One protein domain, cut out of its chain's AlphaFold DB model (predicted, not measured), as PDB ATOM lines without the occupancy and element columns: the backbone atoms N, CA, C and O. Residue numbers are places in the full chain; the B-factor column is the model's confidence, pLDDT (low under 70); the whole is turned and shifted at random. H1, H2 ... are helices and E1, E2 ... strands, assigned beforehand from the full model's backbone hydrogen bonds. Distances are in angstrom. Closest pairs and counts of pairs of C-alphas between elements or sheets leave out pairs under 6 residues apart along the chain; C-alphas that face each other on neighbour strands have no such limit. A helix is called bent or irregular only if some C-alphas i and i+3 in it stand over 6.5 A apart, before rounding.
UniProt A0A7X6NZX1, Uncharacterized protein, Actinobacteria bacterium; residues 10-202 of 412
ATOM      1  N   THR A  10      -0.784  20.983 -59.861       68.12
ATOM      2  CA  THR A  10      -0.880  19.876 -58.898       68.12
ATOM      3  C   THR A  10       0.359  19.015 -59.007       68.12
ATOM      4  O   THR A  10       0.549  18.353 -60.023       68.12
ATOM      5  N   VAL A  11       1.176  18.985 -57.954       68.62
ATOM      6  CA  VAL A  11       2.361  18.123 -57.907       68.62
ATOM      7  C   VAL A  11       2.141  17.001 -56.892       68.62
ATOM      8  O   VAL A  11       1.787  17.275 -55.738       68.62
ATOM      9  N   PRO A  12       2.310  15.732 -57.300       66.38
ATOM     10  CA  PRO A  12       2.291  14.610 -56.376       66.38
ATOM     11  C   PRO A  12       3.571  14.612 -55.531       66.38
ATOM     12  O   PRO A  12       4.673  14.747 -56.058       66.38
ATOM     13  N   TYR A  13       3.430  14.440 -54.222       66.81
ATOM     14  CA  TYR A  13       4.536  14.318 -53.279       66.81
ATOM     15  C   TYR A  13       4.305  13.130 -52.342       66.81
ATOM     16  O   TYR A  13       3.170  12.735 -52.063       66.81
ATOM     17  N   LEU A  14       5.403  12.524 -51.896       67.81
ATOM     18  CA  LEU A  14       5.387  11.328 -51.065       67.81
ATOM     19  C   LEU A  14       5.421  11.734 -49.591       67.81
ATOM     20  O   LEU A  14       6.353  12.410 -49.160       67.81
ATOM     21  N   LEU A  15       4.425  11.312 -48.817       68.25
ATOM     22  CA  LEU A  15       4.358  11.561 -47.381       68.25
ATOM     23  C   LEU A  15       4.541  10.227 -46.655       68.25
ATOM     24  O   LEU A  15       3.777   9.288 -46.881       68.25
ATOM     25  N   GLN A  16       5.571  10.120 -45.813       66.69
ATOM     26  CA  GLN A  16       5.731   8.944 -44.960       66.69
ATOM     27  C   GLN A  16       4.779   9.044 -43.772       66.69
ATOM     28  O   GLN A  16       4.868   9.974 -42.973       66.69
ATOM     29  N   THR A  17       3.855   8.093 -43.684       76.50
ATOM     30  CA  THR A  17       2.935   7.941 -42.555       76.50
ATOM     31  C   THR A  17       3.266   6.667 -41.774       76.50
ATOM     32  O   THR A  17       3.934   5.791 -42.329       76.50
ATOM     33  N   PRO A  18       2.804   6.524 -40.516       61.03
ATOM     34  CA  PRO A  18       3.042   5.322 -39.706       61.03
ATOM     35  C   PRO A  18       2.560   4.022 -40.370       61.03
ATOM     36  O   PRO A  18       3.066   2.949 -40.070       61.03
ATOM     37  N   THR A  19       1.618   4.123 -41.312       70.38
ATOM     38  CA  THR A  19       1.045   3.011 -42.086       70.38
ATOM     39  C   THR A  19       1.702   2.806 -43.461       70.38
ATOM     40  O   THR A  19       1.255   1.960 -44.233       70.38
ATOM     41  N   GLY A  20       2.763   3.558 -43.788       69.81
ATOM     42  CA  GLY A  20       3.521   3.449 -45.041       69.81
ATOM     43  C   GLY A  20       3.590   4.748 -45.863       69.81
ATOM     44  O   GLY A  20       3.062   5.791 -45.461       69.81
ATOM     45  N   PRO A  21       4.290   4.732 -47.015       76.69
ATOM     46  CA  PRO A  21       4.419   5.898 -47.882       76.69
ATOM     47  C   PRO A  21       3.144   6.117 -48.714       76.69
ATOM     48  O   PRO A  21       2.766   5.276 -49.528       76.69
ATOM     49  N   VAL A  22       2.503   7.274 -48.542       79.62
ATOM     50  CA  VAL A  22       1.276   7.650 -49.261       79.62
ATOM     51  C   VAL A  22       1.568   8.818 -50.199       79.62
ATOM     52  O   VAL A  22       2.079   9.860 -49.782       79.62
ATOM     53  N   TRP A  23       1.209   8.665 -51.475       75.19
ATOM     54  CA  TRP A  23       1.246   9.756 -52.446       75.19
ATOM     55  C   TRP A  23       0.081  10.714 -52.199       75.19
ATOM     56  O   TRP A  23      -1.084  10.327 -52.297       75.19
ATOM     57  N   LYS A  24       0.389  11.975 -51.900       77.12
ATOM     58  CA  LYS A  24      -0.595  13.058 -51.796       77.12
ATOM     59  C   LYS A  24      -0.364  14.069 -52.912       77.12
ATOM     60  O   LYS A  24       0.758  14.274 -53.356       77.12
ATOM     61  N   ALA A  25      -1.432  14.701 -53.389       73.75
ATOM     62  CA  ALA A  25      -1.339  15.768 -54.380       73.75
ATOM     63  C   ALA A  25      -1.397  17.123 -53.671       73.75
ATOM     64  O   ALA A  25      -2.385  17.422 -52.999       73.75
ATOM     65  N   GLN A  26      -0.361  17.949 -53.829       66.81
ATOM     66  CA  GLN A  26      -0.380  19.328 -53.351       66.81
ATOM     67  C   GLN A  26      -0.715  20.261 -54.506       66.81
ATOM     68  O   GLN A  26      -0.060  20.245 -55.548       66.81
ATOM     69  N   ARG A  27      -1.751  21.079 -54.311       66.50
ATOM     70  CA  ARG A  27      -2.103  22.159 -55.233       66.50
ATOM     71  C   ARG A  27      -1.300  23.388 -54.828       66.50
ATOM     72  O   ARG A  27      -1.404  23.809 -53.677       66.50
ATOM     73  N   PHE A  28      -0.535  23.976 -55.736       59.03
ATOM     74  CA  PHE A  28       0.103  25.266 -55.489       59.03
ATOM     75  C   PHE A  28      -0.081  26.200 -56.679       59.03
ATOM     76  O   PHE A  28      -0.306  25.791 -57.815       59.03
ATOM     77  N   ARG A  29      -0.026  27.496 -56.392       62.91
ATOM     78  CA  ARG A  29      -0.190  28.565 -57.373       62.91
ATOM     79  C   ARG A  29       0.957  29.535 -57.192       62.91
ATOM     80  O   ARG A  29       1.205  29.924 -56.059       62.91
ATOM     81  N   LEU A  30       1.661  29.914 -58.254       67.31
ATOM     82  CA  LEU A  30       2.858  30.751 -58.116       67.31
ATOM     83  C   LEU A  30       2.514  32.238 -57.966       67.31
ATOM     84  O   LEU A  30       3.014  32.904 -57.060       67.31
ATOM     85  N   LEU A  31       1.606  32.735 -58.807       65.75
ATOM     86  CA  LEU A  31       1.131  34.118 -58.801       65.75
ATOM     87  C   LEU A  31      -0.404  34.149 -58.780       65.75
ATOM     88  O   LEU A  31      -1.070  33.393 -59.496       65.75
ATOM     89  N   PHE A  32      -0.989  35.038 -57.982       67.56
ATOM     90  CA  PHE A  32      -2.427  35.302 -58.008       67.56
ATOM     91  C   PHE A  32      -2.720  36.802 -58.039       67.56
ATOM     92  O   PHE A  32      -2.024  37.598 -57.413       67.56
ATOM     93  N   ALA A  33      -3.742  37.183 -58.807       64.50
ATOM     94  CA  ALA A  33      -4.198  38.563 -58.902       64.50
ATOM     95  C   ALA A  33      -4.991  38.924 -57.641       64.50
ATOM     96  O   ALA A  33      -5.897  38.189 -57.239       64.50
ATOM     97  N   HIS A  34      -4.628  40.035 -57.006       59.81
ATOM     98  CA  HIS A  34      -5.319  40.564 -55.841       59.81
ATOM     99  C   HIS A  34      -5.971  41.907 -56.205       59.81
ATOM    100  O   HIS A  34      -5.257  42.825 -56.624       59.81
ATOM    101  N   PRO A  35      -7.301  42.047 -56.069       58.16
ATOM    102  CA  PRO A  35      -7.964  43.323 -56.289       58.16
ATOM    103  C   PRO A  35      -7.729  44.227 -55.074       58.16
ATOM    104  O   PRO A  35      -8.185  43.929 -53.970       58.16
ATOM    105  N   SER A  36      -7.015  45.337 -55.262       44.97
ATOM    106  CA  SER A  36      -6.840  46.355 -54.223       44.97
ATOM    107  C   SER A  36      -7.602  47.625 -54.581       44.97
ATOM    108  O   SER A  36      -7.203  48.357 -55.474       44.97
ATOM    109  N   GLY A  37      -8.653  47.905 -53.806       58.22
ATOM    110  CA  GLY A  37      -9.204  49.250 -53.628       58.22
ATOM    111  C   GLY A  37      -9.831  49.928 -54.861       58.22
ATOM    112  O   GLY A  37      -9.838  49.382 -55.960       58.22
ATOM    113  N   PRO A  38     -10.407  51.130 -54.667       50.00
ATOM    114  CA  PRO A  38     -11.292  51.793 -55.631       50.00
ATOM    115  C   PRO A  38     -10.630  52.245 -56.948       50.00
ATOM    116  O   PRO A  38     -11.354  52.644 -57.855       50.00
ATOM    117  N   ASP A  39      -9.302  52.135 -57.084       55.31
ATOM    118  CA  ASP A  39      -8.550  52.526 -58.289       55.31
ATOM    119  C   ASP A  39      -8.378  51.397 -59.327       55.31
ATOM    120  O   ASP A  39      -7.756  51.605 -60.366       55.31
ATOM    121  N   ALA A  40      -8.960  50.213 -59.092       53.75
ATOM    122  CA  ALA A  40      -9.089  49.129 -60.077       53.75
ATOM    123  C   ALA A  40      -7.782  48.701 -60.791       53.75
ATOM    124  O   ALA A  40      -7.823  48.207 -61.919       53.75
ATOM    125  N   THR A  41      -6.619  48.836 -60.146       47.88
ATOM    126  CA  THR A  41      -5.364  48.248 -60.635       47.88
ATOM    127  C   THR A  41      -5.151  46.876 -60.003       47.88
ATOM    128  O   THR A  41      -4.975  46.751 -58.792       47.88
ATOM    129  N   GLU A  42      -5.177  45.823 -60.822       60.19
ATOM    130  CA  GLU A  42      -4.874  44.462 -60.377       60.19
ATOM    131  C   GLU A  42      -3.376  44.326 -60.077       60.19
ATOM    132  O   GLU A  42      -2.530  44.552 -60.945       60.19
ATOM    133  N   HIS A  43      -3.031  43.933 -58.848       61.34
ATOM    134  CA  HIS A  43      -1.648  43.642 -58.470       61.34
ATOM    135  C   HIS A  43      -1.428  42.128 -58.407       61.34
ATOM    136  O   HIS A  43      -2.214  41.391 -57.807       61.34
ATOM    137  N   LEU A  44      -0.342  41.651 -59.022       67.00
ATOM    138  CA  LEU A  44       0.080  40.254 -58.930       67.00
ATOM    139  C   LEU A  44       0.821  40.034 -57.608       67.00
ATOM    140  O   LEU A  44       1.828  40.688 -57.338       67.00
ATOM    141  N   ARG A  45       0.336  39.095 -56.792       65.94
ATOM    142  CA  ARG A  45       0.969  38.683 -55.537       65.94
ATOM    143  C   ARG A  45       1.540  37.274 -55.684       65.94
ATOM    144  O   ARG A  45       0.851  36.368 -56.154       65.94
ATOM    145  N   ALA A  46       2.798  37.092 -55.285       70.12
ATOM    146  CA  ALA A  46       3.420  35.773 -55.202       70.12
ATOM    147  C   ALA A  46       2.867  34.984 -54.011       70.12
ATOM    148  O   ALA A  46       2.610  35.560 -52.949       70.12
ATOM    149  N   SER A  47       2.666  33.677 -54.183       69.56
ATOM    150  CA  SER A  47       2.299  32.803 -53.068       69.56
ATOM    151  C   SER A  47       3.486  32.532 -52.152       69.56
ATOM    152  O   SER A  47       4.645  32.648 -52.547       69.56
ATOM    153  N   GLU A  48       3.191  32.125 -50.923       59.22
ATOM    154  CA  GLU A  48       4.199  31.744 -49.932       59.22
ATOM    155  C   GLU A  48       5.114  30.614 -50.441       59.22
ATOM    156  O   GLU A  48       6.336  30.685 -50.320       59.22
ATOM    157  N   HIS A  49       4.539  29.621 -51.127       60.22
ATOM    158  CA  HIS A  49       5.288  28.541 -51.773       60.22
ATOM    159  C   HIS A  49       6.174  29.044 -52.916       60.22
ATOM    160  O   HIS A  49       7.295  28.562 -53.061       60.22
ATOM    161  N   ALA A  50       5.717  30.028 -53.698       60.22
ATOM    162  CA  ALA A  50       6.539  30.646 -54.738       60.22
ATOM    163  C   ALA A  50       7.732  31.391 -54.137       60.22
ATOM    164  O   ALA A  50       8.845  31.247 -54.631       60.22
ATOM    165  N   ILE A  51       7.517  32.138 -53.050       55.31
ATOM    166  CA  ILE A  51       8.581  32.857 -52.343       55.31
ATOM    167  C   ILE A  51       9.652  31.867 -51.867       55.31
ATOM    168  O   ILE A  51      10.824  32.060 -52.171       55.31
ATOM    169  N   ASN A  52       9.262  30.768 -51.219       52.91
ATOM    170  CA  ASN A  52      10.216  29.777 -50.709       52.91
ATOM    171  C   ASN A  52      10.985  29.042 -51.822       52.91
ATOM    172  O   ASN A  52      12.183  28.796 -51.682       52.91
ATOM    173  N   VAL A  53      10.331  28.720 -52.944       60.19
ATOM    174  CA  VAL A  53      10.995  28.096 -54.103       60.19
ATOM    175  C   VAL A  53      11.964  29.069 -54.776       60.19
ATOM    176  O   VAL A  53      13.080  28.676 -55.108       60.19
ATOM    177  N   PHE A  54      11.582  30.339 -54.940       56.72
ATOM    178  CA  PHE A  54      12.475  31.348 -55.507       56.72
ATOM    179  C   PHE A  54      13.663  31.648 -54.591       56.72
ATOM    180  O   PHE A  54      14.772  31.780 -55.092       56.72
ATOM    181  N   VAL A  55      13.468  31.689 -53.270       53.94
ATOM    182  CA  VAL A  55      14.552  31.897 -52.295       53.94
ATOM    183  C   VAL A  55      15.562  30.744 -52.325       53.94
ATOM    184  O   VAL A  55      16.761  31.000 -52.385       53.94
ATOM    185  N   ASN A  56      15.108  29.488 -52.389       49.44
ATOM    186  CA  ASN A  56      16.018  28.337 -52.483       49.44
ATOM    187  C   ASN A  56      16.716  28.216 -53.848       49.44
ATOM    188  O   ASN A  56      17.855  27.765 -53.914       49.44
ATOM    189  N   ALA A  57      16.054  28.604 -54.942       51.22
ATOM    190  CA  ALA A  57      16.680  28.638 -56.266       51.22
ATOM    191  C   ALA A  57      17.702  29.784 -56.401       51.22
ATOM    192  O   ALA A  57      18.647  29.665 -57.174       51.22
ATOM    193  N   LEU A  58      17.531  30.869 -55.636       50.62
ATOM    194  CA  LEU A  58      18.467  31.992 -55.577       50.62
ATOM    195  C   LEU A  58      19.782  31.616 -54.870       50.62
ATOM    196  O   LEU A  58      20.840  32.014 -55.347       50.62
ATOM    197  N   ASP A  59      19.757  30.815 -53.799       50.28
ATOM    198  CA  ASP A  59      20.965  30.493 -53.011       50.28
ATOM    199  C   ASP A  59      22.082  29.786 -53.811       50.28
ATOM    200  O   ASP A  59      23.259  30.015 -53.536       50.28
ATOM    201  N   LEU A  60      21.761  28.982 -54.836       49.16
ATOM    202  CA  LEU A  60      22.775  28.292 -55.656       49.16
ATOM    203  C   LEU A  60      23.444  29.208 -56.710       49.16
ATOM    204  O   LEU A  60      24.557  28.924 -57.148       49.16
ATOM    205  N   ASP A  61      22.786  30.305 -57.102       55.84
ATOM    206  CA  ASP A  61      23.267  31.267 -58.108       55.84
ATOM    207  C   ASP A  61      23.898  32.530 -57.480       55.84
ATOM    208  O   ASP A  61      24.588  33.281 -58.171       55.84
ATOM    209  N   ILE A  62      23.710  32.776 -56.176       56.34
ATOM    210  CA  ILE A  62      24.184  33.997 -55.497       56.34
ATOM    211  C   ILE A  62      25.714  34.047 -55.358       56.34
ATOM    212  O   ILE A  62      26.293  35.100 -55.622       56.34
ATOM    213  N   GLU A  63      26.400  32.952 -55.007       56.41
ATOM    214  CA  GLU A  63      27.875  32.957 -54.888       56.41
ATOM    215  C   GLU A  63      28.560  33.178 -56.250       56.41
ATOM    216  O   GLU A  63      29.513  33.952 -56.371       56.41
ATOM    217  N   ALA A  64      28.041  32.553 -57.311       57.06
ATOM    218  CA  ALA A  64      28.543  32.750 -58.670       57.06
ATOM    219  C   ALA A  64      28.225  34.163 -59.194       57.06
ATOM    220  O   ALA A  64      29.092  34.818 -59.785       57.06
ATOM    221  N   ALA A  65      27.016  34.670 -58.926       63.25
ATOM    222  CA  ALA A  65      26.638  36.048 -59.226       63.25
ATOM    223  C   ALA A  65      27.480  37.061 -58.439       63.25
ATOM    224  O   ALA A  65      27.774  38.135 -58.956       63.25
ATOM    225  N   GLN A  66      27.923  36.725 -57.225       65.44
ATOM    226  CA  GLN A  66      28.798  37.566 -56.414       65.44
ATOM    227  C   GLN A  66      30.175  37.712 -57.061       65.44
ATOM    228  O   GLN A  66      30.599  38.839 -57.306       65.44
ATOM    229  N   ILE A  67      30.833  36.602 -57.412       67.25
ATOM    230  CA  ILE A  67      32.141  36.637 -58.088       67.25
ATOM    231  C   ILE A  67      32.040  37.421 -59.408       67.25
ATOM    232  O   ILE A  67      32.920  38.222 -59.732       67.25
ATOM    233  N   ALA A  68      30.942  37.241 -60.150       71.44
ATOM    234  CA  ALA A  68      30.687  37.962 -61.392       71.44
ATOM    235  C   ALA A  68      30.457  39.467 -61.173       71.44
ATOM    236  O   ALA A  68      31.076  40.280 -61.860       71.44
ATOM    237  N   ASN A  69      29.620  39.849 -60.206       72.62
ATOM    238  CA  ASN A  69      29.345  41.248 -59.870       72.62
ATOM    239  C   ASN A  69      30.603  41.959 -59.368       72.62
ATOM    240  O   ASN A  69      30.833  43.120 -59.700       72.62
ATOM    241  N   GLU A  70      31.441  41.269 -58.599       72.75
ATOM    242  CA  GLU A  70      32.682  41.827 -58.076       72.75
ATOM    243  C   GLU A  70      33.725  42.022 -59.183       72.75
ATOM    244  O   GLU A  70      34.321  43.096 -59.300       72.75
ATOM    245  N   ALA A  71      33.880  41.030 -60.064       77.81
ATOM    246  CA  ALA A  71      34.728  41.143 -61.247       77.81
ATOM    247  C   ALA A  71      34.236  42.250 -62.197       77.81
ATOM    248  O   ALA A  71      35.035  43.048 -62.692       77.81
ATOM    249  N   GLN A  72      32.921  42.341 -62.413       80.62
ATOM    250  CA  GLN A  72      32.305  43.389 -63.223       80.62
ATOM    251  C   GLN A  72      32.534  44.770 -62.607       80.62
ATOM    252  O   GLN A  72      32.860  45.714 -63.326       80.62
ATOM    253  N   MET A  73      32.412  44.896 -61.287       79.44
ATOM    254  CA  MET A  73      32.646  46.153 -60.588       79.44
ATOM    255  C   MET A  73      34.094  46.619 -60.719       79.44
ATOM    256  O   MET A  73      34.314  47.767 -61.096       79.44
ATOM    257  N   ARG A  74      35.075  45.737 -60.485       77.75
ATOM    258  CA  ARG A  74      36.499  46.071 -60.670       77.75
ATOM    259  C   ARG A  74      36.787  46.502 -62.107       77.75
ATOM    260  O   ARG A  74      37.393  47.546 -62.319       77.75
ATOM    261  N   ALA A  75      36.249  45.785 -63.093       81.50
ATOM    262  CA  ALA A  75      36.390  46.156 -64.500       81.50
ATOM    263  C   ALA A  75      35.752  47.522 -64.834       81.50
ATOM    264  O   ALA A  75      36.276  48.256 -65.671       81.50
ATOM    265  N   LEU A  76      34.625  47.882 -64.207       83.06
ATOM    266  CA  LEU A  76      34.001  49.201 -64.379       83.06
ATOM    267  C   LEU A  76      34.840  50.317 -63.741       83.06
ATOM    268  O   LEU A  76      34.976  51.380 -64.347       83.06
ATOM    269  N   ILE A  77      35.432  50.065 -62.569       78.69
ATOM    270  CA  ILE A  77      36.350  50.995 -61.896       78.69
ATOM    271  C   ILE A  77      37.595  51.226 -62.763       78.69
ATOM    272  O   ILE A  77      37.927  52.373 -63.055       78.69
ATOM    273  N   GLU A  78      38.229  50.159 -63.262       79.06
ATOM    274  CA  GLU A  78      39.409  50.234 -64.139       79.06
ATOM    275  C   GLU A  78      39.143  51.013 -65.435       79.06
ATOM    276  O   GLU A  78      40.015  51.716 -65.942       79.06
ATOM    277  N   ARG A  79      37.924  50.910 -65.976       82.94
ATOM    278  CA  ARG A  79      37.503  51.614 -67.199       82.94
ATOM    279  C   ARG A  79      37.047  53.053 -66.951       82.94
ATOM    280  O   ARG A  79      36.673  53.728 -67.909       82.94
ATOM    281  N   GLY A  80      37.029  53.520 -65.702       77.19
ATOM    282  CA  GLY A  80      36.537  54.852 -65.341       77.19
ATOM    283  C   GLY A  80      35.019  55.021 -65.480       77.19
ATOM    284  O   GLY A  80      34.524  56.145 -65.481       77.19
ATOM    285  N   ALA A  81      34.253  53.927 -65.577       85.50
ATOM    286  CA  ALA A  81      32.788  53.941 -65.625       85.50
ATOM    287  C   ALA A  81      32.198  54.041 -64.203       85.50
ATOM    288  O   ALA A  81      31.466  53.161 -63.737       85.50
ATOM    289  N   VAL A  82      32.561  55.115 -63.493       79.62
ATOM    290  CA  VAL A  82      32.372  55.246 -62.040       79.62
ATOM    291  C   VAL A  82      30.891  55.320 -61.640       79.62
ATOM    292  O   VAL A  82      30.499  54.727 -60.636       79.62
ATOM    293  N   GLU A  83      30.037  55.959 -62.448       78.75
ATOM    294  CA  GLU A  83      28.587  56.004 -62.193       78.75
ATOM    295  C   GLU A  83      27.941  54.611 -62.264       78.75
ATOM    296  O   GLU A  83      27.139  54.252 -61.402       78.75
ATOM    297  N   SER A  84      28.316  53.793 -63.254       81.75
ATOM    298  CA  SER A  84      27.798  52.427 -63.390       81.75
ATOM    299  C   SER A  84      28.287  51.523 -62.257       81.75
ATOM    300  O   SER A  84      27.516  50.713 -61.742       81.75
ATOM    301  N   ALA A  85      29.539  51.692 -61.817       80.12
ATOM    302  CA  ALA A  85      30.064  50.997 -60.642       80.12
ATOM    303  C   ALA A  85      29.308  51.390 -59.359       80.12
ATOM    304  O   ALA A  85      28.989  50.524 -58.545       80.12
ATOM    305  N   ALA A  86      28.960  52.672 -59.201       77.19
ATOM    306  CA  ALA A  86      28.181  53.160 -58.063       77.19
ATOM    307  C   ALA A  86      26.741  52.612 -58.052       77.19
ATOM    308  O   ALA A  86      26.223  52.254 -56.996       77.19
ATOM    309  N   GLN A  87      26.101  52.479 -59.216       78.19
ATOM    310  CA  GLN A  87      24.778  51.848 -59.316       78.19
ATOM    311  C   GLN A  87      24.833  50.351 -58.989       78.19
ATOM    312  O   GLN A  87      23.990  49.852 -58.245       78.19
ATOM    313  N   LEU A  88      25.856  49.640 -59.475       76.81
ATOM    314  CA  LEU A  88      26.063  48.225 -59.151       76.81
ATOM    315  C   LEU A  88      26.336  48.020 -57.648       76.81
ATOM    316  O   LEU A  88      25.824  47.078 -57.047       76.81
ATOM    317  N   ALA A  89      27.069  48.944 -57.015       74.75
ATOM    318  CA  ALA A  89      27.270  48.976 -55.564       74.75
ATOM    319  C   ALA A  89      25.953  49.115 -54.785       74.75
ATOM    320  O   ALA A  89      25.791  48.508 -53.729       74.75
ATOM    321  N   GLN A  90      24.995  49.878 -55.315       72.88
ATOM    322  CA  GLN A  90      23.692  50.057 -54.682       72.88
ATOM    323  C   GLN A  90      22.843  48.775 -54.725       72.88
ATOM    324  O   GLN A  90      22.156  48.468 -53.755       72.88
ATOM    325  N   VAL A  91      22.928  47.989 -55.804       71.00
ATOM    326  CA  VAL A  91      22.231  46.693 -55.919       71.00
ATOM    327  C   VAL A  91      22.789  45.664 -54.925       71.00
ATOM    328  O   VAL A  91      22.029  44.887 -54.348       71.00
ATOM    329  N   ALA A  92      24.093  45.716 -54.638       69.81
ATOM    330  CA  ALA A  92      24.747  44.834 -53.669       69.81
ATOM    331  C   ALA A  92      24.297  45.056 -52.203       69.81
ATOM    332  O   ALA A  92      24.559  44.211 -51.349       69.81
ATOM    333  N   GLN A  93      23.570  46.140 -51.896       71.81
ATOM    334  CA  GLN A  93      23.079  46.432 -50.538       71.81
ATOM    335  C   GLN A  93      22.137  45.364 -49.979       71.81
ATOM    336  O   GLN A  93      22.063  45.182 -48.763       71.81
ATOM    337  N   TYR A  94      21.404  44.669 -50.850       73.44
ATOM    338  CA  TYR A  94      20.437  43.662 -50.429       73.44
ATOM    339  C   TYR A  94      21.111  42.506 -49.673       73.44
ATOM    340  O   TYR A  94      20.613  42.076 -48.636       73.44
ATOM    341  N   GLN A  95      22.286  42.066 -50.125       71.50
ATOM    342  CA  GLN A  95      23.017  40.956 -49.509       71.50
ATOM    343  C   GLN A  95      23.621  41.352 -48.152       71.50
ATOM    344  O   GLN A  95      23.489  40.620 -47.172       71.50
ATOM    345  N   SER A  96      24.182  42.560 -48.040       76.75
ATOM    346  CA  SER A  96      24.622  43.105 -46.749       76.75
ATOM    347  C   SER A  96      23.468  43.223 -45.748       76.75
ATOM    348  O   SER A  96      23.637  42.926 -44.565       76.75
ATOM    349  N   ALA A  97      22.271  43.604 -46.209       77.19
ATOM    350  CA  ALA A  97      21.081  43.638 -45.361       77.19
ATOM    351  C   ALA A  97      20.668  42.234 -44.882       77.19
ATOM    352  O   ALA A  97      20.290  42.073 -43.722       77.19
ATOM    353  N   GLN A  98      20.803  41.207 -45.726       79.62
ATOM    354  CA  GLN A  98      20.556  39.818 -45.328       79.62
ATOM    355  C   GLN A  98      21.556  39.326 -44.277       79.62
ATOM    356  O   GLN A  98      21.139  38.739 -43.276       79.62
ATOM    357  N   TYR A  99      22.857  39.590 -44.450       79.88
ATOM    358  CA  TYR A  99      23.863  39.250 -43.437       79.88
ATOM    359  C   TYR A  99      23.586  39.953 -42.108       79.88
ATOM    360  O   TYR A  99      23.721  39.335 -41.049       79.88
ATOM    361  N   LEU A 100      23.154  41.217 -42.152       79.38
ATOM    362  CA  LEU A 100      22.767  41.969 -40.963       79.38
ATOM    363  C   LEU A 100      21.589  41.325 -40.241       79.38
ATOM    364  O   LEU A 100      21.673  41.102 -39.035       79.38
ATOM    365  N   GLU A 101      20.517  41.011 -40.963       83.62
ATOM    366  CA  GLU A 101      19.314  40.434 -40.367       83.62
ATOM    367  C   GLU A 101      19.582  39.034 -39.809       83.62
ATOM    368  O   GLU A 101      19.236  38.735 -38.666       83.62
ATOM    369  N   ARG A 102      20.310  38.202 -40.560       84.94
ATOM    370  CA  ARG A 102      20.729  36.873 -40.108       84.94
ATOM    371  C   ARG A 102      21.592  36.948 -38.848       84.94
ATOM    372  O   ARG A 102      21.345  36.214 -37.895       84.94
ATOM    373  N   THR A 103      22.568  37.856 -38.811       83.44
ATOM    374  CA  THR A 103      23.432  38.054 -37.635       83.44
ATOM    375  C   THR A 103      22.633  38.564 -36.439       83.44
ATOM    376  O   THR A 103      22.814  38.063 -35.331       83.44
ATOM    377  N   ARG A 104      21.724  39.528 -36.642       83.38
ATOM    378  CA  ARG A 104      20.842  40.044 -35.584       83.38
ATOM    379  C   ARG A 104      19.976  38.942 -34.990       83.38
ATOM    380  O   ARG A 104      19.902  38.853 -33.769       83.38
ATOM    381  N   ARG A 105      19.388  38.088 -35.832       86.69
ATOM    382  CA  ARG A 105      18.577  36.951 -35.394       86.69
ATOM    383  C   ARG A 105      19.389  35.956 -34.570       86.69
ATOM    384  O   ARG A 105      19.008  35.675 -33.443       86.69
ATOM    385  N   ILE A 106      20.550  35.520 -35.066       85.62
ATOM    386  CA  ILE A 106      21.430  34.597 -34.327       85.62
ATOM    387  C   ILE A 106      21.823  35.191 -32.970       85.62
ATOM    388  O   ILE A 106      21.771  34.503 -31.956       85.62
ATOM    389  N   VAL A 107      22.197  36.473 -32.926       85.56
ATOM    390  CA  VAL A 107      22.553  37.157 -31.674       85.56
ATOM    391  C   VAL A 107      21.356  37.252 -30.723       85.56
ATOM    392  O   VAL A 107      21.535  37.023 -29.530       85.56
ATOM    393  N   ALA A 108      20.160  37.573 -31.219       83.81
ATOM    394  CA  ALA A 108      18.947  37.643 -30.405       83.81
ATOM    395  C   ALA A 108      18.581  36.271 -29.819       83.81
ATOM    396  O   ALA A 108      18.353  36.169 -28.615       83.81
ATOM    397  N   ASP A 109      18.620  35.224 -30.642       83.50
ATOM    398  CA  ASP A 109      18.364  33.847 -30.216       83.50
ATOM    399  C   ASP A 109      19.404  33.404 -29.178       83.50
ATOM    400  O   ASP A 109      19.047  32.841 -28.151       83.50
ATOM    401  N   THR A 110      20.674  33.772 -29.368       86.81
ATOM    402  CA  THR A 110      21.775  33.476 -28.431       86.81
ATOM    403  C   THR A 110      21.608  34.142 -27.062       86.81
ATOM    404  O   THR A 110      22.076  33.616 -26.054       86.81
ATOM    405  N   LEU A 111      20.967  35.315 -26.999       79.25
ATOM    406  CA  LEU A 111      20.661  35.976 -25.725       79.25
ATOM    407  C   LEU A 111      19.546  35.256 -24.955       79.25
ATOM    408  O   LEU A 111      19.509  35.343 -23.728       79.25
ATOM    409  N   LEU A 112      18.640  34.578 -25.664       80.94
ATOM    410  CA  LEU A 112      17.556  33.803 -25.071       80.94
ATOM    411  C   LEU A 112      18.035  32.402 -24.666       80.94
ATOM    412  O   LEU A 112      17.801  31.966 -23.539       80.94
ATOM    413  N   ASP A 113      18.733  31.738 -25.584       81.50
ATOM    414  CA  ASP A 113      19.303  30.407 -25.442       81.50
ATOM    415  C   ASP A 113      20.701  30.353 -26.095       81.50
ATOM    416  O   ASP A 113      20.820  30.322 -27.326       81.50
ATOM    417  N   PRO A 114      21.779  30.321 -25.287       84.88
ATOM    418  CA  PRO A 114      23.145  30.249 -25.798       84.88
ATOM    419  C   PRO A 114      23.448  28.999 -26.636       84.88
ATOM    420  O   PRO A 114      24.363  29.051 -27.457       84.88
ATOM    421  N   ASP A 115      22.692  27.907 -26.459       84.06
ATOM    422  CA  ASP A 115      22.939  26.624 -27.131       84.06
ATOM    423  C   ASP A 115      22.120  26.463 -28.428       84.06
ATOM    424  O   ASP A 115      22.301  25.489 -29.159       84.06
ATOM    425  N   ALA A 116      21.250  27.427 -28.759       84.81
ATOM    426  CA  ALA A 116      20.354  27.352 -29.917       84.81
ATOM    427  C   ALA A 116      21.083  27.263 -31.270       84.81
ATOM    428  O   ALA A 116      20.507  26.824 -32.266       84.81
ATOM    429  N   HIS A 117      22.342  27.703 -31.327       87.69
ATOM    430  CA  HIS A 117      23.154  27.715 -32.538       87.69
ATOM    431  C   HIS A 117      24.538  27.117 -32.275       87.69
ATOM    432  O   HIS A 117      25.121  27.313 -31.210       87.69
ATOM    433  N   ASP A 118      25.111  26.449 -33.281       89.56
ATOM    434  CA  ASP A 118      26.480  25.932 -33.202       89.56
ATOM    435  C   ASP A 118      27.510  27.073 -33.274       89.56
ATOM    436  O   ASP A 118      27.991  27.471 -34.342       89.56
ATOM    437  N   TRP A 119      27.864  27.590 -32.099       90.56
ATOM    438  CA  TRP A 119      28.900  28.601 -31.894       90.56
ATOM    439  C   TRP A 119      30.337  28.060 -31.977       90.56
ATOM    440  O   TRP A 119      31.285  28.846 -31.873       90.56
ATOM    441  N   ILE A 120      30.523  26.750 -32.193       89.06
ATOM    442  CA  ILE A 120      31.839  26.117 -32.342       89.06
ATOM    443  C   ILE A 120      32.263  26.117 -33.811       89.06
ATOM    444  O   ILE A 120      33.377  26.549 -34.109       89.06
ATOM    445  N   ASN A 121      31.384  25.692 -34.729       90.25
ATOM    446  CA  ASN A 121      31.737  25.563 -36.148       90.25
ATOM    447  C   ASN A 121      30.880  26.446 -37.060       90.25
ATOM    448  O   ASN A 121      31.422  27.284 -37.788       90.25
ATOM    449  N   ALA A 122      29.555  26.276 -37.031       88.50
ATOM    450  CA  ALA A 122      28.667  26.882 -38.024       88.50
ATOM    451  C   ALA A 122      28.633  28.419 -37.960       88.50
ATOM    452  O   ALA A 122      28.841  29.086 -38.977       88.50
ATOM    453  N   VAL A 123      28.406  28.997 -36.774       90.31
ATOM    454  CA  VAL A 123      28.315  30.456 -36.604       90.31
ATOM    455  C   VAL A 123      29.663  31.142 -36.860       90.31
ATOM    456  O   VAL A 123      29.677  32.111 -37.617       90.31
ATOM    457  N   PRO A 124      30.814  30.666 -36.333       91.44
ATOM    458  CA  PRO A 124      32.112  31.253 -36.668       91.44
ATOM    459  C   PRO A 124      32.426  31.249 -38.165       91.44
ATOM    460  O   PRO A 124      32.955  32.241 -38.665       91.44
ATOM    461  N   LYS A 125      32.080  30.174 -38.890       90.19
ATOM    462  CA  LYS A 125      32.246  30.126 -40.348       90.19
ATOM    463  C   LYS A 125      31.406  31.210 -41.029       90.19
ATOM    464  O   LYS A 125      31.960  32.034 -41.745       90.19
ATOM    465  N   MET A 126      30.112  31.281 -40.710       89.50
ATOM    466  CA  MET A 126      29.211  32.305 -41.252       89.50
ATOM    467  C   MET A 126      29.696  33.734 -40.958       89.50
ATOM    468  O   MET A 126      29.627  34.602 -41.825       89.50
ATOM    469  N   LEU A 127      30.182  33.995 -39.738       89.88
ATOM    470  CA  LEU A 127      30.714  35.305 -39.354       89.88
ATOM    471  C   LEU A 127      31.979  35.657 -40.143       89.88
ATOM    472  O   LEU A 127      32.116  36.803 -40.560       89.88
ATOM    473  N   ASN A 128      32.882  34.698 -40.368       89.62
ATOM    474  CA  ASN A 128      34.078  34.915 -41.184       89.62
ATOM    475  C   ASN A 128      33.720  35.209 -42.645       89.62
ATOM    476  O   ASN A 128      34.271  36.147 -43.217       89.62
ATOM    477  N   ASP A 129      32.772  34.465 -43.217       86.56
ATOM    478  CA  ASP A 129      32.302  34.678 -44.591       86.56
ATOM    479  C   ASP A 129      31.686  36.084 -44.736       86.56
ATOM    480  O   ASP A 129      32.036  36.842 -45.643       86.56
ATOM    481  N   ALA A 130      30.841  36.486 -43.777       87.38
ATOM    482  CA  ALA A 130      30.243  37.819 -43.742       87.38
ATOM    483  C   ALA A 130      31.289  38.933 -43.538       87.38
ATOM    484  O   ALA A 130      31.214  39.972 -44.191       87.38
ATOM    485  N   LEU A 131      32.276  38.734 -42.657       89.44
ATOM    486  CA  LEU A 131      33.355  39.702 -42.430       89.44
ATOM    487  C   LEU A 131      34.233  39.877 -43.672       89.44
ATOM    488  O   LEU A 131      34.558  41.014 -44.006       89.44
ATOM    489  N   SER A 132      34.582  38.785 -44.362       87.88
ATOM    490  CA  SER A 132      35.330  38.851 -45.622       87.88
ATOM    491  C   SER A 132      34.551  39.651 -46.661       87.88
ATOM    492  O   SER A 132      35.073  40.618 -47.207       87.88
ATOM    493  N   HIS A 133      33.269  39.322 -46.847       84.50
ATOM    494  CA  HIS A 133      32.399  40.028 -47.783       84.50
ATOM    495  C   HIS A 133      32.320  41.534 -47.483       84.50
ATOM    496  O   HIS A 133      32.471  42.362 -48.382       84.50
ATOM    497  N   VAL A 134      32.120  41.914 -46.217       87.25
ATOM    498  CA  VAL A 134      32.044  43.328 -45.817       87.25
ATOM    499  C   VAL A 134      33.387  44.041 -46.001       87.25
ATOM    500  O   VAL A 134      33.400  45.199 -46.418       87.25
ATOM    501  N   ALA A 135      34.512  43.374 -45.737       87.75
ATOM    502  CA  ALA A 135      35.839  43.945 -45.958       87.75
ATOM    503  C   ALA A 135      36.090  44.240 -47.447       87.75
ATOM    504  O   ALA A 135      36.481  45.358 -47.794       87.75
ATOM    505  N   ASP A 136      35.794  43.280 -48.326       84.56
ATOM    506  CA  ASP A 136      35.918  43.444 -49.779       84.56
ATOM    507  C   ASP A 136      35.022  44.586 -50.283       84.56
ATOM    508  O   ASP A 136      35.445  45.450 -51.060       84.56
ATOM    509  N   ARG A 137      33.799  44.667 -49.746       85.44
ATOM    510  CA  ARG A 137      32.822  45.714 -50.061       85.44
ATOM    511  C   ARG A 137      33.291  47.110 -49.646       85.44
ATOM    512  O   ARG A 137      33.209  48.041 -50.448       85.44
ATOM    513  N   LEU A 138      33.806  47.262 -48.425       86.88
ATOM    514  CA  LEU A 138      34.322  48.537 -47.916       86.88
ATOM    515  C   LEU A 138      35.535  49.025 -48.717       86.88
ATOM    516  O   LEU A 138      35.646  50.225 -48.983       86.88
ATOM    517  N   ASN A 139      36.414  48.110 -49.139       87.12
ATOM    518  CA  ASN A 139      37.558  48.435 -49.991       87.12
ATOM    519  C   ASN A 139      37.103  48.941 -51.367       87.12
ATOM    520  O   ASN A 139      37.508  50.029 -51.784       87.12
ATOM    521  N   ALA A 140      36.194  48.220 -52.031       83.44
ATOM    522  CA  ALA A 140      35.640  48.641 -53.319       83.44
ATOM    523  C   ALA A 140      34.920  50.001 -53.224       83.44
ATOM    524  O   ALA A 140      35.073  50.867 -54.085       83.44
ATOM    525  N   GLU A 141      34.161  50.238 -52.152       86.88
ATOM    526  CA  GLU A 141      33.485  51.519 -51.916       86.88
ATOM    527  C   GLU A 141      34.459  52.674 -51.673       86.88
ATOM    528  O   GLU A 141      34.198  53.800 -52.109       86.88
ATOM    529  N   ALA A 142      35.590  52.421 -51.012       88.38
ATOM    530  CA  ALA A 142      36.640  53.418 -50.831       88.38
ATOM    531  C   ALA A 142      37.274  53.822 -52.172       88.38
ATOM    532  O   ALA A 142      37.465  55.017 -52.414       88.38
ATOM    533  N   GLU A 143      37.533  52.857 -53.061       88.38
ATOM    534  CA  GLU A 143      38.051  53.116 -54.410       88.38
ATOM    535  C   GLU A 143      37.061  53.922 -55.260       88.38
ATOM    536  O   GLU A 143      37.436  54.951 -55.827       88.38
ATOM    537  N   ILE A 144      35.782  53.527 -55.277       86.00
ATOM    538  CA  ILE A 144      34.725  54.256 -56.000       86.00
ATOM    539  C   ILE A 144      34.588  55.683 -55.459       86.00
ATOM    540  O   ILE A 144      34.514  56.640 -56.229       86.00
ATOM    541  N   THR A 145      34.593  55.856 -54.133       88.38
ATOM    542  CA  THR A 145      34.479  57.182 -53.504       88.38
ATOM    543  C   THR A 145      35.651  58.084 -53.886       88.38
ATOM    544  O   THR A 145      35.458  59.274 -54.155       88.38
ATOM    545  N   LYS A 146      36.871  57.532 -53.928       89.12
ATOM    546  CA  LYS A 146      38.064  58.264 -54.360       89.12
ATOM    547  C   LYS A 146      37.930  58.709 -55.819       89.12
ATOM    548  O   LYS A 146      38.080  59.899 -56.090       89.12
ATOM    549  N   ALA A 147      37.551  57.797 -56.716       86.19
ATOM    550  CA  ALA A 147      37.355  58.093 -58.135       86.19
ATOM    551  C   ALA A 147      36.262  59.155 -58.373       86.19
ATOM    552  O   ALA A 147      36.476  60.099 -59.129       86.19
ATOM    553  N   LEU A 148      35.124  59.074 -57.667       86.25
ATOM    554  CA  LEU A 148      34.066  60.096 -57.740       86.25
ATOM    555  C   LEU A 148      34.531  61.458 -57.219       86.25
ATOM    556  O   LEU A 148      34.140  62.493 -57.752       86.25
ATOM    557  N   THR A 149      35.368  61.486 -56.181       88.00
ATOM    558  CA  THR A 149      35.895  62.744 -55.628       88.00
ATOM    559  C   THR A 149      36.868  63.412 -56.602       88.00
ATOM    560  O   THR A 149      36.829  64.635 -56.776       88.00
ATOM    561  N   GLU A 150      37.708  62.625 -57.276       87.75
ATOM    562  CA  GLU A 150      38.586  63.099 -58.350       87.75
ATOM    563  C   GLU A 150      37.762  63.618 -59.541       87.75
ATOM    564  O   GLU A 150      37.981  64.747 -59.988       87.75
ATOM    565  N   GLN A 151      36.738  62.871 -59.972       84.62
ATOM    566  CA  GLN A 151      35.809  63.286 -61.031       84.62
ATOM    567  C   GLN A 151      35.081  64.591 -60.679       84.62
ATOM    568  O   GLN A 151      35.008  65.499 -61.506       84.62
ATOM    569  N   ARG A 152      34.606  64.731 -59.433       87.06
ATOM    570  CA  ARG A 152      33.977  65.965 -58.943       87.06
ATOM    571  C   ARG A 152      34.925  67.157 -59.023       87.06
ATOM    572  O   ARG A 152      34.499  68.255 -59.353       87.06
ATOM    573  N   THR A 153      36.198  66.952 -58.694       88.94
ATOM    574  CA  THR A 153      37.205  68.024 -58.670       88.94
ATOM    575  C   THR A 153      37.556  68.508 -60.080       88.94
ATOM    576  O   THR A 153      37.859  69.684 -60.260       88.94
ATOM    577  N   GLY A 154      37.486  67.624 -61.081       84.88
ATOM    578  CA  GLY A 154      37.707  67.966 -62.491       84.88
ATOM    579  C   GLY A 154      36.477  68.497 -63.240       84.88
ATOM    580  O   GLY A 154      36.623  68.991 -64.357       84.88
ATOM    581  N   ALA A 155      35.274  68.399 -62.666       84.31
ATOM    582  CA  ALA A 155      34.033  68.785 -63.333       84.31
ATOM    583  C   ALA A 155      33.743  70.291 -63.203       84.31
ATOM    584  O   ALA A 155      33.772  70.858 -62.113       84.31
ATOM    585  N   VAL A 156      33.417  70.932 -64.329       85.44
ATOM    586  CA  VAL A 156      33.040  72.360 -64.403       85.44
ATOM    587  C   VAL A 156      31.531  72.534 -64.628       85.44
ATOM    588  O   VAL A 156      30.956  73.567 -64.293       85.44
ATOM    589  N   GLU A 157      30.874  71.514 -65.182       90.00
ATOM    590  CA  GLU A 157      29.449  71.534 -65.503       90.00
ATOM    591  C   GLU A 157      28.586  71.236 -64.266       90.00
ATOM    592  O   GLU A 157      28.794  70.244 -63.563       90.00
ATOM    593  N   MET A 158      27.591  72.094 -64.013       86.06
ATOM    594  CA  MET A 158      26.766  72.048 -62.798       86.06
ATOM    595  C   MET A 158      25.950  70.752 -62.674       86.06
ATOM    596  O   MET A 158      25.833  70.196 -61.583       86.06
ATOM    597  N   ASP A 159      25.439  70.226 -63.786       83.75
ATOM    598  CA  ASP A 159      24.631  69.002 -63.793       83.75
ATOM    599  C   ASP A 159      25.455  67.765 -63.408       83.75
ATOM    600  O   ASP A 159      24.991  66.909 -62.651       83.75
ATOM    601  N   VAL A 160      26.705  67.691 -63.875       81.81
ATOM    602  CA  VAL A 160      27.648  66.610 -63.538       81.81
ATOM    603  C   VAL A 160      28.060  66.691 -62.069       81.81
ATOM    604  O   VAL A 160      28.145  65.662 -61.394       81.81
ATOM    605  N   LEU A 161      28.256  67.904 -61.544       86.38
ATOM    606  CA  LEU A 161      28.553  68.123 -60.128       86.38
ATOM    607  C   LEU A 161      27.400  67.664 -59.227       86.38
ATOM    608  O   LEU A 161      27.647  66.979 -58.234       86.38
ATOM    609  N   ASN A 162      26.156  67.989 -59.586       86.19
ATOM    610  CA  ASN A 162      24.975  67.591 -58.818       86.19
ATOM    611  C   ASN A 162      24.815  66.065 -58.774       86.19
ATOM    612  O   ASN A 162      24.732  65.496 -57.686       86.19
ATOM    613  N   ARG A 163      24.879  65.385 -59.927       84.44
ATOM    614  CA  ARG A 163      24.787  63.911 -59.998       84.44
ATOM    615  C   ARG A 163      25.903  63.222 -59.215       84.44
ATOM    616  O   ARG A 163      25.651  62.288 -58.458       84.44
ATOM    617  N   THR A 164      27.135  63.715 -59.348       85.56
ATOM    618  CA  THR A 164      28.284  63.179 -58.605       85.56
ATOM    619  C   THR A 164      28.101  63.349 -57.094       85.56
ATOM    620  O   THR A 164      28.399  62.429 -56.333       85.56
ATOM    621  N   ASN A 165      27.583  64.493 -56.638       88.06
ATOM    622  CA  ASN A 165      27.309  64.720 -55.217       88.06
ATOM    623  C   ASN A 165      26.214  63.785 -54.679       88.06
ATOM    624  O   ASN A 165      26.415  63.196 -53.617       88.06
ATOM    625  N   GLU A 166      25.117  63.583 -55.415       89.06
ATOM    626  CA  GLU A 166      24.062  62.632 -55.031       89.06
ATOM    627  C   GLU A 166      24.600  61.199 -54.893       89.06
ATOM    628  O   GLU A 166      24.273  60.487 -53.941       89.06
ATOM    629  N   LEU A 167      25.464  60.764 -55.817       87.50
ATOM    630  CA  LEU A 167      26.104  59.447 -55.745       87.50
ATOM    631  C   LEU A 167      27.046  59.326 -54.541       87.50
ATOM    632  O   LEU A 167      27.041  58.297 -53.864       87.50
ATOM    633  N   ILE A 168      27.822  60.371 -54.242       88.06
ATOM    634  CA  ILE A 168      28.692  60.407 -53.059       88.06
ATOM    635  C   ILE A 168      27.867  60.297 -51.772       88.06
ATOM    636  O   ILE A 168      28.271  59.574 -50.861       88.06
ATOM    637  N   GLU A 169      26.727  60.983 -51.671       90.44
ATOM    638  CA  GLU A 169      25.840  60.877 -50.505       90.44
ATOM    639  C   GLU A 169      25.287  59.460 -50.340       90.44
ATOM    640  O   GLU A 169      25.447  58.863 -49.276       90.44
ATOM    641  N   ARG A 170      24.763  58.853 -51.412       88.44
ATOM    642  CA  ARG A 170      24.268  57.465 -51.363       88.44
ATOM    643  C   ARG A 170      25.354  56.458 -50.982       88.44
ATOM    644  O   ARG A 170      25.084  55.510 -50.243       88.44
ATOM    645  N   LEU A 171      26.584  56.644 -51.462       87.06
ATOM    646  CA  LEU A 171      27.714  55.787 -51.090       87.06
ATOM    647  C   LEU A 171      28.135  55.977 -49.631       87.06
ATOM    648  O   LEU A 171      28.528  55.006 -48.986       87.06
ATOM    649  N   ARG A 172      28.026  57.191 -49.077       89.00
ATOM    650  CA  ARG A 172      28.255  57.415 -47.641       89.00
ATOM    651  C   ARG A 172      27.240  56.667 -46.790       89.00
ATOM    652  O   ARG A 172      27.653  56.032 -45.821       89.00
ATOM    653  N   ASP A 173      25.967  56.685 -47.174       88.38
ATOM    654  CA  ASP A 173      24.916  55.934 -46.481       88.38
ATOM    655  C   ASP A 173      25.169  54.422 -46.552       88.38
ATOM    656  O   ASP A 173      25.060  53.718 -45.547       88.38
ATOM    657  N   CYS A 174      25.575  53.925 -47.724       85.94
ATOM    658  CA  CYS A 174      25.965  52.527 -47.924       85.94
ATOM    659  C   CYS A 174      27.111  52.131 -46.983       85.94
ATOM    660  O   CYS A 174      26.995  51.180 -46.206       85.94
ATOM    661  N   ARG A 175      28.178  52.937 -46.970       87.62
ATOM    662  CA  ARG A 175      29.345  52.715 -46.116       87.62
ATOM    663  C   ARG A 175      28.999  52.780 -44.630       87.62
ATOM    664  O   ARG A 175      29.562  52.028 -43.839       87.62
ATOM    665  N   HIS A 176      28.084  53.665 -44.236       88.62
ATOM    666  CA  HIS A 176      27.610  53.748 -42.857       88.62
ATOM    667  C   HIS A 176      26.937  52.438 -42.424       88.62
ATOM    668  O   HIS A 176      27.338  51.863 -41.416       88.62
ATOM    669  N   ARG A 177      26.020  51.902 -43.239       86.81
ATOM    670  CA  ARG A 177      25.358  50.612 -42.972       86.81
ATOM    671  C   ARG A 177      26.340  49.441 -42.931       86.81
ATOM    672  O   ARG A 177      26.213  48.564 -42.081       86.81
ATOM    673  N   HIS A 178      27.340  49.422 -43.815       88.62
ATOM    674  CA  HIS A 178      28.386  48.395 -43.788       88.62
ATOM    675  C   HIS A 178      29.256  48.478 -42.531       88.62
ATOM    676  O   HIS A 178      29.596  47.444 -41.961       88.62
ATOM    677  N   ASN A 179      29.556  49.683 -42.044       89.06
ATOM    678  CA  ASN A 179      30.258  49.857 -40.775       89.06
ATOM    679  C   ASN A 179      29.419  49.395 -39.574       89.06
ATOM    680  O   ASN A 179      29.960  48.742 -38.684       89.06
ATOM    681  N   GLU A 180      28.113  49.680 -39.552       87.38
ATOM    682  CA  GLU A 180      27.204  49.158 -38.519       87.38
ATOM    683  C   GLU A 180      27.165  47.624 -38.528       87.38
ATOM    684  O   GLU A 180      27.275  46.986 -37.478       87.38
ATOM    685  N   LEU A 181      27.071  47.016 -39.715       87.69
ATOM    686  CA  LEU A 181      27.136  45.565 -39.879       87.69
ATOM    687  C   LEU A 181      28.469  45.001 -39.381       87.69
ATOM    688  O   LEU A 181      28.481  44.050 -38.602       87.69
ATOM    689  N   HIS A 182      29.586  45.602 -39.782       90.12
ATOM    690  CA  HIS A 182      30.917  45.198 -39.341       90.12
ATOM    691  C   HIS A 182      31.042  45.236 -37.811       90.12
ATOM    692  O   HIS A 182      31.518  44.279 -37.199       90.12
ATOM    693  N   GLN A 183      30.544  46.301 -37.174       89.56
ATOM    694  CA  GLN A 183      30.512  46.408 -35.719       89.56
ATOM    695  C   GLN A 183      29.662  45.293 -35.087       89.56
ATOM    696  O   GLN A 183      30.108  44.629 -34.151       89.56
ATOM    697  N   HIS A 184      28.471  45.024 -35.629       86.94
ATOM    698  CA  HIS A 184      27.606  43.950 -35.145       86.94
ATOM    699  C   HIS A 184      28.252  42.562 -35.252       86.94
ATOM    700  O   HIS A 184      28.127  41.774 -34.312       86.94
ATOM    701  N   LEU A 185      28.946  42.279 -36.360       89.25
ATOM    702  CA  LEU A 185      29.645  41.014 -36.602       89.25
ATOM    703  C   LEU A 185      30.785  40.799 -35.600       89.25
ATOM    704  O   LEU A 185      30.884  39.727 -35.003       89.25
ATOM    705  N   ILE A 186      31.609  41.824 -35.355       91.50
ATOM    706  CA  ILE A 186      32.717  41.749 -34.388       91.50
ATOM    707  C   ILE A 186      32.193  41.552 -32.960       91.50
ATOM    708  O   ILE A 186      32.730  40.749 -32.192       91.50
ATOM    709  N   GLU A 187      31.124  42.257 -32.592       90.44
ATOM    710  CA  GLU A 187      30.548  42.190 -31.249       90.44
ATOM    711  C   GLU A 187      29.766  40.892 -30.986       90.44
ATOM    712  O   GLU A 187      29.552  40.534 -29.826       90.44
ATOM    713  N   ALA A 188      29.355  40.155 -32.025       89.94
ATOM    714  CA  ALA A 188      28.529  38.950 -31.901       89.94
ATOM    715  C   ALA A 188      29.137  37.915 -30.939       89.94
ATOM    716  O   ALA A 188      28.458  37.414 -30.040       89.94
ATOM    717  N   ARG A 189      30.449  37.663 -31.043       88.56
ATOM    718  CA  ARG A 189      31.155  36.716 -30.163       88.56
ATOM    719  C   ARG A 189      31.233  37.203 -28.715       88.56
ATOM    720  O   ARG A 189      31.141  36.397 -27.787       88.56
ATOM    721  N   ALA A 190      31.404  38.508 -28.506       89.75
ATOM    722  CA  ALA A 190      31.411  39.096 -27.170       89.75
ATOM    723  C   ALA A 190      30.028  38.983 -26.512       89.75
ATOM    724  O   ALA A 190      29.944  38.624 -25.338       89.75
ATOM    725  N   ARG A 191      28.950  39.194 -27.280       88.12
ATOM    726  CA  ARG A 191      27.570  38.993 -26.815       88.12
ATOM    727  C   ARG A 191      27.282  37.538 -26.458       88.12
ATOM    728  O   ARG A 191      26.741  37.300 -25.387       88.12
ATOM    729  N   HIS A 192      27.716  36.575 -27.276       89.75
ATOM    730  CA  HIS A 192      27.619  35.152 -26.927       89.75
ATOM    731  C   HIS A 192      28.338  34.849 -25.604       89.75
ATOM    732  O   HIS A 192      27.769  34.243 -24.702       89.75
ATOM    733  N   ARG A 193      29.576  35.337 -25.435       89.12
ATOM    734  CA  ARG A 193      30.319  35.150 -24.180       89.12
ATOM    735  C   ARG A 193      29.593  35.767 -22.982       89.12
ATOM    736  O   ARG A 193      29.590  35.163 -21.914       89.12
ATOM    737  N   ALA A 194      28.998  36.944 -23.150       87.75
ATOM    738  CA  ALA A 194      28.202  37.586 -22.111       87.75
ATOM    739  C   ALA A 194      26.945  36.770 -21.767       87.75
ATOM    740  O   ALA A 194      26.669  36.594 -20.588       87.75
ATOM    741  N   ALA A 195      26.247  36.217 -22.765       84.94
ATOM    742  CA  ALA A 195      25.068  35.368 -22.575       84.94
ATOM    743  C   ALA A 195      25.400  34.065 -21.829       84.94
ATOM    744  O   ALA A 195      24.733  33.714 -20.859       84.94
ATOM    745  N   VAL A 196      26.483  33.384 -22.220       87.00
ATOM    746  CA  VAL A 196      26.983  32.197 -21.506       87.00
ATOM    747  C   VAL A 196      27.366  32.555 -20.073       87.00
ATOM    748  O   VAL A 196      27.004  31.843 -19.142       87.00
ATOM    749  N   ASN A 197      28.069  33.673 -19.876       86.81
ATOM    750  CA  ASN A 197      28.457  34.110 -18.542       86.81
ATOM    751  C   ASN A 197      27.235  34.443 -17.673       86.81
ATOM    752  O   ASN A 197      27.202  34.012 -16.530       86.81
ATOM    753  N   ASP A 198      26.223  35.132 -18.210       81.19
ATOM    754  CA  ASP A 198      24.964  35.416 -17.503       81.19
ATOM    755  C   ASP A 198      24.222  34.131 -17.110       81.19
ATOM    756  O   ASP A 198      23.750  33.997 -15.983       81.19
ATOM    757  N   ARG A 199      24.174  33.134 -18.003       78.31
ATOM    758  CA  ARG A 199      23.595  31.820 -17.693       78.31
ATOM    759  C   ARG A 199      24.346  31.114 -16.565       78.31
ATOM    760  O   ARG A 199      23.705  30.533 -15.696       78.31
ATOM    761  N   LEU A 200      25.678  31.155 -16.582       78.12
ATOM    762  CA  LEU A 200      26.517  30.516 -15.564       78.12
ATOM    763  C   LEU A 200      26.475  31.247 -14.214       78.12
ATOM    764  O   LEU A 200      26.619  30.607 -13.175       78.12
ATOM    765  N   THR A 201      26.291  32.571 -14.208       75.12
ATOM    766  CA  THR A 201      26.189  33.371 -12.976       75.12
ATOM    767  C   THR A 201      24.780  33.390 -12.393       75.12
ATOM    768  O   THR A 201      24.621  33.668 -11.201       75.12
ATOM    769  N   ARG A 202      23.750  33.097 -13.197       67.00
ATOM    770  CA  ARG A 202      22.369  33.009 -12.727       67.00
ATOM    771  C   ARG A 202      22.248  31.838 -11.742       67.00
ATOM    772  O   ARG A 202      22.520  30.700 -12.124       67.00
TER     773      ARG A 202
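This is residues 10 to 202 of the 412 residues of an uncharacterized protein of Actinobacteria bacterium (UniProt A0A7X6NZX1). A long helical hairpin, H4 with H5a, makes the core of a bundle, with H1b and H2 packed near one end and H3 farther along. Bent away from this bundle, the arm H1a leads to two separate strand hairpins, E1 with E2 and E3 with E4. The printed part has 193 residues, with four strands followed by five helices, mostly helix; both two-stranded sheets are antiparallel. The whole is loose, with a radius of gyration of the C-alphas of 23.2 A and spans of 79 by 60 by 37 A.

Find C-alpha 10 at (-0.880, 19.876, -58.898), where E1 begins, residues 10 to 17; E2 is residues 20 to 28, E3 31 to 36 and E4 41 to 46. H1, residues 48 to 78, was assigned as one helix by its hydrogen bonds but is bent, with C-alphas 60 and 63 7.0 A apart: H1a is 48 to 60, H1b 63 to 78. Next come H2, 82 to 91, H3, 93 to 112, and H4, 122 to 154, 48.7 A long. H5, 158 to 201, likewise assigned as one helix by its hydrogen bonds, is bent, with C-alphas 186 and 189 6.8 A apart: H5a, 158 to 186, is 42.0 A long, and H5b, 189 to 201, ends with C-alpha 201 at (26.189, 33.371, -12.976).

In the hairpin E1 and E2, look at N 13 and O 24, 2.8 A; in E3 and E4, at N 32 and O 45, 2.9 A. H1a touches no helix. H1b touches H2, closest at C-alphas 73 and 85, 5.5 A. H2 touches H5a, closest at C-alphas 86 and 167, 7.0 A. H3 touches H5a, closest at C-alphas 100 and 181, 5.8 A, and H5b, at 111 and 195, 5.5 A. H4 touches H5a at a shallow tilt of 21 degrees, opposite ways, closest at C-alphas 152 and 161, 6.0 A. Every O i to N i+4 pair is within hydrogen-bond range in H1b, H2, H3, H4, H5a and H5b, and 8 of 9 in H1a.

The C-alphas farthest apart, Thr 19 and Val 156, are 79.6 A from each other. The printed part has no cut and no long link. Confidence is low, under 70, at 52 residues, among them 26 to 45 and 47 to 67.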